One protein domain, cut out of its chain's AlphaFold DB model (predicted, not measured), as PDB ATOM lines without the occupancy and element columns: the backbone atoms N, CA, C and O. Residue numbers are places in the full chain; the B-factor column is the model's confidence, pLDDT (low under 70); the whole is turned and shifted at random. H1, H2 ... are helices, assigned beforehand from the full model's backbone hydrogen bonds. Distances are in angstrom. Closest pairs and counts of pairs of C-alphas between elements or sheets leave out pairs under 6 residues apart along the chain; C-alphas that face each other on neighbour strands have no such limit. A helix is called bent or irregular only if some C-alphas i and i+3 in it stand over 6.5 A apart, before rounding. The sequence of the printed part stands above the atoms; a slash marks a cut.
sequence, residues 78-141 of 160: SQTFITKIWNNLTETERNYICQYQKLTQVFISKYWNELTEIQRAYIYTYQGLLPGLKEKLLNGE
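Overview. This is residues 78 to 141 of the 160 residues of an uncharacterized protein of marine sediment metagenome (UniProt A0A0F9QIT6). The chain winds in two stacked turns of paired helices, H1 with H2 and H3 with H4, with H5 starting a third. H1, H3 and H5 make a loosely spaced row on one side, and H2 and H4 pack side by side opposite. The 64 printed residues hold five named helices, H1 to H5 in order, and no named strand: all helix. The whole is compact, with a radius of gyration of the C-alphas of 11.1 A, and spans 29 by 19 by 19 A.

Along the chain. H1, residues 79 to 88, begins at C-alpha 79 (207.554, 162.164, 176.288), measures 15.2 A and is irregular: C-alphas 84 and 87 are 7.7 A apart. H2, residues 91 to 100, measures 14.4 A; H3, residues 105 to 111, 10.1 A; H4, residues 117 to 126, 14.2 A. H5, residues 131 to 138, measures 11.0 A and ends at C-alpha 138 (210.565, 167.433, 198.641).

Arrangement. H1 and H2 are close but not clearly touching, the closest C-alphas those of Trp 86 and Arg 94, 7.4 A, at a shallow tilt of 18 degrees, opposite ways. H1 and H3 are likewise close but not clearly touching, Thr 83 to Phe 107, 7.5 A between C-alphas. H2 and H4 touch, closest at the C-alphas of Gln 99 and Tyr 122, 5.1 A, the same way at a shallow 16 degrees. H3 and H5 are close but not clearly touching, at the C-alphas of Ser 109 and Leu 137, 7.1 A. In H2, H3, H4 and H5 every O i to N i+4 pair is within hydrogen-bond range; in H1, 4 of 6.

Size, cuts and confidence. The C-alphas of Asn 88 and Gly 132, the two farthest apart, are 30.5 A apart. The printed part has no cut, and the four links between helices are tight. Confidence is under 70 at residues 129 to 135, 138 and 140 to 141.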
ATOM      1  N   SER A  78     206.205 158.498 173.355       95.19
ATOM      2  CA  SER A  78     207.166 159.596 173.470       95.19
ATOM      3  C   SER A  78     206.787 160.549 174.607       95.19
ATOM      4  O   SER A  78     205.607 160.793 174.863       95.19
ATOM      5  N   GLN A  79     207.789 161.171 175.236       94.06
ATOM      6  CA  GLN A  79     207.554 162.164 176.288       94.06
ATOM      7  C   GLN A  79     206.654 163.314 175.809       94.06
ATOM      8  O   GLN A  79     205.758 163.733 176.542       94.06
ATOM      9  N   THR A  80     206.869 163.799 174.582       95.38
ATOM     10  CA  THR A  80     206.061 164.862 173.966       95.38
ATOM     11  C   THR A  80     204.601 164.447 173.823       95.38
ATOM     12  O   THR A  80     203.709 165.239 174.125       95.38
ATOM     13  N   PHE A  81     204.347 163.202 173.409       95.00
ATOM     14  CA  PHE A  81     202.992 162.672 173.300       95.00
ATOM     15  C   PHE A  81     202.320 162.566 174.673       95.00
ATOM     16  O   PHE A  81     201.237 163.114 174.849       95.00
ATOM     17  N   ILE A  82     203.001 161.981 175.666       96.06
ATOM     18  CA  ILE A  82     202.498 161.871 177.047       96.06
ATOM     19  C   ILE A  82     202.139 163.252 177.612       96.06
ATOM     20  O   ILE A  82     201.061 163.436 178.164       96.06
ATOM     21  N   THR A  83     203.010 164.253 177.440       96.06
ATOM     22  CA  THR A  83     202.742 165.624 177.912       96.06
ATOM     23  C   THR A  83     201.528 166.250 177.233       96.06
ATOM     24  O   THR A  83     200.796 166.990 177.886       96.06
ATOM     25  N   LYS A  84     201.300 165.960 175.945       94.50
ATOM     26  CA  LYS A  84     200.139 166.467 175.202       94.50
ATOM     27  C   LYS A  84     198.825 165.915 175.760       94.50
ATOM     28  O   LYS A  84     197.865 166.669 175.856       94.50
ATOM     29  N   ILE A  85     198.784 164.627 176.103       93.00
ATOM     30  CA  ILE A  85     197.546 163.952 176.527       93.00
ATOM     31  C   ILE A  85     197.307 163.995 178.042       93.00
ATOM     32  O   ILE A  85     196.183 163.775 178.468       93.00
ATOM     33  N   TRP A  86     198.327 164.306 178.853       95.06
ATOM     34  CA  TRP A  86     198.314 164.162 180.319       95.06
ATOM     35  C   TRP A  86     197.059 164.694 181.023       95.06
ATOM     36  O   TRP A  86     196.489 164.027 181.888       95.06
ATOM     37  N   ASN A  87     196.612 165.890 180.638       93.94
ATOM     38  CA  ASN A  87     195.490 166.556 181.292       93.94
ATOM     39  C   ASN A  87     194.140 165.878 181.013       93.94
ATOM     40  O   ASN A  87     193.219 166.061 181.801       93.94
ATOM     41  N   ASN A  88     194.045 165.079 179.949       91.06
ATOM     42  CA  ASN A  88     192.830 164.355 179.570       91.06
ATOM     43  C   ASN A  88     192.774 162.951 180.187       91.06
ATOM     44  O   ASN A  88     191.750 162.289 180.103       91.06
ATOM     45  N   LEU A  89     193.872 162.501 180.798       91.69
ATOM     46  CA  LEU A  89     193.963 161.169 181.377       91.69
ATOM     47  C   LEU A  89     193.242 161.085 182.716       91.69
ATOM     48  O   LEU A  89     193.408 161.955 183.581       91.69
ATOM     49  N   THR A  90     192.551 159.971 182.913       92.38
ATOM     50  CA  THR A  90     192.071 159.510 184.213       92.38
ATOM     51  C   THR A  90     193.239 159.209 185.157       92.38
ATOM     52  O   THR A  90     194.389 159.019 184.749       92.38
ATOM     53  N   GLU A  91     192.954 159.126 186.457       93.62
ATOM     54  CA  GLU A  91     193.967 158.761 187.449       93.62
ATOM     55  C   GLU A  91     194.573 157.377 187.173       93.62
ATOM     56  O   GLU A  91     195.792 157.206 187.259       93.62
ATOM     57  N   THR A  92     193.744 156.409 186.776       92.94
ATOM     58  CA  THR A  92     194.190 155.054 186.436       92.94
ATOM     59  C   THR A  92     195.177 155.076 185.275       92.94
ATOM     60  O   THR A  92     196.249 154.493 185.374       92.94
ATOM     61  N   GLU A  93     194.893 155.800 184.198       93.62
ATOM     62  CA  GLU A  93     195.815 155.898 183.060       93.62
ATOM     63  C   GLU A  93     197.140 156.560 183.449       93.62
ATOM     64  O   GLU A  93     198.218 156.093 183.069       93.62
ATOM     65  N   ARG A  94     197.088 157.606 184.285       95.56
ATOM     66  CA  ARG A  94     198.295 158.243 184.833       95.56
ATOM     67  C   ARG A  94     199.117 157.273 185.682       95.56
ATOM     68  O   ARG A  94     200.346 157.310 185.601       95.56
ATOM     69  N   ASN A  95     198.474 156.380 186.441       94.75
ATOM     70  CA  ASN A  95     199.157 155.330 187.206       94.75
ATOM     71  C   ASN A  95     199.953 154.403 186.280       94.75
ATOM     72  O   ASN A  95     201.141 154.180 186.518       94.75
ATOM     73  N   TYR A  96     199.336 153.938 185.189       93.75
ATOM     74  CA  TYR A  96     200.006 153.097 184.194       93.75
ATOM     75  C   TYR A  96     201.184 153.823 183.534       93.75
ATOM     76  O   TYR A  96     202.267 153.253 183.408       93.75
ATOM     77  N   ILE A  97     201.027 155.098 183.167       95.38
ATOM     78  CA  ILE A  97     202.134 155.891 182.615       95.38
ATOM     79  C   ILE A  97     203.297 155.992 183.609       95.38
ATOM     80  O   ILE A  97     204.442 155.762 183.230       95.38
ATOM     81  N   CYS A  98     203.020 156.303 184.877       94.94
ATOM     82  CA  CYS A  98     204.052 156.430 185.912       94.94
ATOM     83  C   CYS A  98     204.804 155.117 186.165       94.94
ATOM     84  O   CYS A  98     205.995 155.138 186.485       94.94
ATOM     85  N   GLN A  99     204.111 153.989 186.019       93.69
ATOM     86  CA  GLN A  99     204.664 152.660 186.233       93.69
ATOM     87  C   GLN A  99     205.465 152.141 185.032       93.69
ATOM     88  O   GLN A  99     206.536 151.572 185.226       93.69
ATOM     89  N   TYR A 100     204.969 152.329 183.806       93.38
ATOM     90  CA  TYR A 100     205.477 151.611 182.631       93.38
ATOM     91  C   TYR A 100     206.192 152.486 181.596       93.38
ATOM     92  O   TYR A 100     207.004 151.972 180.828       93.38
ATOM     93  N   GLN A 101     205.924 153.794 181.544       94.75
ATOM     94  CA  GLN A 101     206.555 154.680 180.558       94.75
ATOM     95  C   GLN A 101     207.822 155.320 181.103       94.75
ATOM     96  O   GLN A 101     207.906 155.629 182.282       94.75
ATOM     97  N   LYS A 102     208.796 155.605 180.232       91.88
ATOM     98  CA  LYS A 102     209.995 156.359 180.618       91.88
ATOM     99  C   LYS A 102     209.666 157.846 180.735       91.88
ATOM    100  O   LYS A 102     209.459 158.518 179.723       91.88
ATOM    101  N   LEU A 103     209.680 158.366 181.956       92.62
ATOM    102  CA  LEU A 103     209.409 159.770 182.245       92.62
ATOM    103  C   LEU A 103     210.705 160.560 182.440       92.62
ATOM    104  O   LEU A 103     211.638 160.149 183.127       92.62
ATOM    105  N   THR A 104     210.772 161.731 181.817       90.12
ATOM    106  CA  THR A 104     211.900 162.655 181.969       90.12
ATOM    107  C   THR A 104     211.803 163.423 183.283       90.12
ATOM    108  O   THR A 104     210.711 163.707 183.773       90.12
ATOM    109  N   GLN A 105     212.946 163.853 183.825       86.44
ATOM    110  CA  GLN A 105     212.966 164.694 185.029       86.44
ATOM    111  C   GLN A 105     212.160 165.986 184.843       86.44
ATOM    112  O   GLN A 105     211.429 166.378 185.741       86.44
ATOM    113  N   VAL A 106     212.232 166.604 183.658       88.25
ATOM    114  CA  VAL A 106     211.472 167.823 183.326       88.25
ATOM    115  C   VAL A 106     209.968 167.587 183.458       88.25
ATOM    116  O   VAL A 106     209.266 168.413 184.037       88.25
ATOM    117  N   PHE A 107     209.470 166.451 182.962       92.25
ATOM    118  CA  PHE A 107     208.066 166.078 183.106       92.25
ATOM    119  C   PHE A 107     207.685 165.871 184.575       92.25
ATOM    120  O   PHE A 107     206.712 166.454 185.045       92.25
ATOM    121  N   ILE A 108     208.481 165.088 185.306       90.62
ATOM    122  CA  ILE A 108     208.220 164.771 186.716       90.62
ATOM    123  C   ILE A 108     208.194 166.051 187.556       90.62
ATOM    124  O   ILE A 108     207.261 166.255 188.323       90.62
ATOM    125  N   SER A 109     209.169 166.945 187.375       87.19
ATOM    126  CA  SER A 109     209.215 168.234 188.069       87.19
ATOM    127  C   SER A 109     208.022 169.124 187.728       87.19
ATOM    128  O   SER A 109     207.491 169.779 188.623       87.19
ATOM    129  N   LYS A 110     207.577 169.139 186.463       89.19
ATOM    130  CA  LYS A 110     206.419 169.930 186.026       89.19
ATOM    131  C   LYS A 110     205.128 169.486 186.719       89.19
ATOM    132  O   LYS A 110     204.382 170.341 187.180       89.19
ATOM    133  N   TYR A 111     204.883 168.179 186.795       92.44
ATOM    134  CA  TYR A 111     203.620 167.621 187.296       92.44
ATOM    135  C   TYR A 111     203.676 167.164 188.759       92.44
ATOM    136  O   TYR A 111     202.690 166.648 189.273       92.44
ATOM    137  N   TRP A 112     204.794 167.368 189.465       89.50
ATOM    138  CA  TRP A 112     205.042 166.790 190.793       89.50
ATOM    139  C   TRP A 112     203.904 166.986 191.800       89.50
ATOM    140  O   TRP A 112     203.509 166.053 192.502       89.50
ATOM    141  N   ASN A 113     203.362 168.201 191.854       88.69
ATOM    142  CA  ASN A 113     202.312 168.570 192.799       88.69
ATOM    143  C   ASN A 113     200.941 167.986 192.433       88.69
ATOM    144  O   ASN A 113     200.100 167.853 193.313       88.69
ATOM    145  N   GLU A 114     200.734 167.625 191.167       92.94
ATOM    146  CA  GLU A 114     199.510 166.986 190.676       92.94
ATOM    147  C   GLU A 114     199.552 165.462 190.834       92.94
ATOM    148  O   GLU A 114     198.508 164.813 190.820       92.94
ATOM    149  N   LEU A 115     200.750 164.881 190.973       92.50
ATOM    150  CA  LEU A 115     200.908 163.443 191.146       92.50
ATOM    151  C   LEU A 115     200.401 162.989 192.516       92.50
ATOM    152  O   LEU A 115     200.789 163.546 193.548       92.50
ATOM    153  N   THR A 116     199.610 161.917 192.518       94.88
ATOM    154  CA  THR A 116     199.175 161.242 193.748       94.88
ATOM    155  C   THR A 116     200.346 160.534 194.433       94.88
ATOM    156  O   THR A 116     201.405 160.303 193.838       94.88
ATOM    157  N   GLU A 117     200.174 160.151 195.698       90.38
ATOM    158  CA  GLU A 117     201.200 159.403 196.437       90.38
ATOM    159  C   GLU A 117     201.570 158.088 195.740       90.38
ATOM    160  O   GLU A 117     202.751 157.756 195.633       90.38
ATOM    161  N   ILE A 118     200.573 157.396 195.180       92.44
ATOM    162  CA  ILE A 118     200.754 156.158 194.413       92.44
ATOM    163  C   ILE A 118     201.600 156.419 193.161       92.44
ATOM    164  O   ILE A 118     202.571 155.709 192.907       92.44
ATOM    165  N   GLN A 119     201.293 157.471 192.401       94.75
ATOM    166  CA  GLN A 119     202.043 157.821 191.190       94.75
ATOM    167  C   GLN A 119     203.495 158.179 191.504       94.75
ATOM    168  O   GLN A 119     204.413 157.740 190.810       94.75
ATOM    169  N   ARG A 120     203.726 158.921 192.594       91.19
ATOM    170  CA  ARG A 120     205.078 159.218 193.080       91.19
ATOM    171  C   ARG A 120     205.813 157.939 193.481       91.19
ATOM    172  O   ARG A 120     206.975 157.783 193.116       91.19
ATOM    173  N   ALA A 121     205.153 157.013 194.178       90.00
ATOM    174  CA  ALA A 121     205.731 155.722 194.549       90.00
ATOM    175  C   ALA A 121     206.125 154.887 193.317       90.00
ATOM    176  O   ALA A 121     207.235 154.348 193.272       90.00
ATOM    177  N   TYR A 122     205.276 154.846 192.285       92.00
ATOM    178  CA  TYR A 122     205.614 154.210 191.010       92.00
ATOM    179  C   TYR A 122     206.811 154.867 190.337       92.00
ATOM    180  O   TYR A 122     207.736 154.169 189.927       92.00
ATOM    181  N   ILE A 123     206.856 156.197 190.301       90.62
ATOM    182  CA  ILE A 123     207.997 156.908 189.730       90.62
ATOM    183  C   ILE A 123     209.293 156.560 190.472       90.62
ATOM    184  O   ILE A 123     210.304 156.264 189.837       90.62
ATOM    185  N   TYR A 124     209.278 156.544 191.805       85.50
ATOM    186  CA  TYR A 124     210.459 156.173 192.587       85.50
ATOM    187  C   TYR A 124     210.918 154.740 192.326       85.50
ATOM    188  O   TYR A 124     212.119 154.495 192.233       85.50
ATOM    189  N   THR A 125     209.969 153.816 192.203       85.81
ATOM    190  CA  THR A 125     210.256 152.387 192.056       85.81
ATOM    191  C   THR A 125     210.753 152.055 190.651       85.81
ATOM    192  O   THR A 125     211.714 151.306 190.500       85.81
ATOM    193  N   TYR A 126     210.124 152.628 189.622       85.31
ATOM    194  CA  TYR A 126     210.290 152.184 188.237       85.31
ATOM    195  C   TYR A 126     211.091 153.147 187.353       85.31
ATOM    196  O   TYR A 126     211.668 152.711 186.360       85.31
ATOM    197  N   GLN A 127     211.195 154.437 187.700       81.31
ATOM    198  CA  GLN A 127     211.900 155.424 186.860       81.31
ATOM    199  C   GLN A 127     213.375 155.602 187.234       81.31
ATOM    200  O   GLN A 127     214.094 156.335 186.553       81.31
ATOM    201  N   GLY A 128     213.842 154.965 188.316       70.12
ATOM    202  CA  GLY A 128     215.236 155.060 188.754       70.12
ATOM    203  C   GLY A 128     215.647 156.491 189.114       70.12
ATOM    204  O   GLY A 128     216.720 156.951 188.720       70.12
ATOM    205  N   LEU A 129     214.778 157.229 189.816       67.88
ATOM    206  CA  LEU A 129     215.096 158.593 190.226       67.88
ATOM    207  C   LEU A 129     216.319 158.612 191.149       67.88
ATOM    208  O   LEU A 129     216.341 157.960 192.192       67.88
ATOM    209  N   LEU A 130     217.320 159.417 190.779       63.47
ATOM    210  CA  LEU A 130     218.486 159.661 191.620       63.47
ATOM    211  C   LEU A 130     218.042 160.243 192.977       63.47
ATOM    212  O   LEU A 130     217.202 161.151 192.986       63.47
ATOM    213  N   PRO A 131     218.643 159.814 194.104       63.47
ATOM    214  CA  PRO A 131     218.318 160.323 195.440       63.47
ATOM    215  C   PRO A 131     218.295 161.859 195.531       63.47
ATOM    216  O   PRO A 131     217.390 162.432 196.128       63.47
ATOM    217  N   GLY A 132     219.210 162.539 194.832       66.88
ATOM    218  CA  GLY A 132     219.275 164.004 194.820       66.88
ATOM    219  C   GLY A 132     218.104 164.710 194.118       66.88
ATOM    220  O   GLY A 132     217.867 165.885 194.384       66.88
ATOM    221  N   LEU A 133     217.349 164.040 193.236       69.44
ATOM    222  CA  LEU A 133     216.125 164.625 192.669       69.44
ATOM    223  C   LEU A 133     214.970 164.561 193.675       69.44
ATOM    224  O   LEU A 133     214.194 165.507 193.770       69.44
ATOM    225  N   LYS A 134     214.881 163.472 194.448       67.00
ATOM    226  CA  LYS A 134     213.868 163.298 195.498       67.00
ATOM    227  C   LYS A 134     213.951 164.416 196.537       67.00
ATOM    228  O   LYS A 134     212.937 165.031 196.842       67.00
ATOM    229  N   GLU A 135     215.149 164.700 197.037       69.44
ATOM    230  CA  GLU A 135     215.369 165.759 198.030       69.44
ATOM    231  C   GLU A 135     214.977 167.137 197.489       69.44
ATOM    232  O   GLU A 135     214.249 167.871 198.150       69.44
ATOM    233  N   LYS A 136     215.359 167.459 196.246       72.25
ATOM    234  CA  LYS A 136     214.975 168.722 195.595       72.25
ATOM    235  C   LYS A 136     213.464 168.873 195.450       72.25
ATOM    236  O   LYS A 136     212.918 169.927 195.765       72.25
ATOM    237  N   LEU A 137     212.779 167.809 195.022       70.81
ATOM    238  CA  LEU A 137     211.323 167.808 194.867       70.81
ATOM    239  C   LEU A 137     210.593 167.932 196.214       70.81
ATOM    240  O   LEU A 137     209.579 168.622 196.283       70.81
ATOM    241  N   LEU A 138     211.112 167.315 197.282       69.44
ATOM    242  CA  LEU A 138     210.565 167.433 198.641       69.44
ATOM    243  C   LEU A 138     210.803 168.821 199.252       69.44
ATOM    244  O   LEU A 138     209.927 169.341 199.937       69.44
ATOM    245  N   ASN A 139     211.946 169.438 198.959       70.31
ATOM    246  CA  ASN A 139     212.321 170.759 199.472       70.31
ATOM    247  C   ASN A 139     211.730 171.922 198.649       70.31
ATOM    248  O   ASN A 139     211.956 173.086 198.971       70.31
ATOM    249  N   GLY A 140     210.980 171.630 197.579       62.53
ATOM    250  CA  GLY A 140     210.374 172.639 196.708       62.53
ATOM    251  C   GLY A 140     211.349 173.328 195.744       62.53
ATOM    252  O   GLY A 140     210.962 174.291 195.078       62.53
ATOM    253  N   GLU A 141     212.584 172.833 195.624       57.62
ATOM    254  CA  GLU A 141     213.584 173.332 194.678       57.62
ATOM    255  C   GLU A 141     213.292 172.796 193.269       57.62
ATOM    256  O   GLU A 141     213.522 171.629 192.948       57.62
TER     257      GLU A 141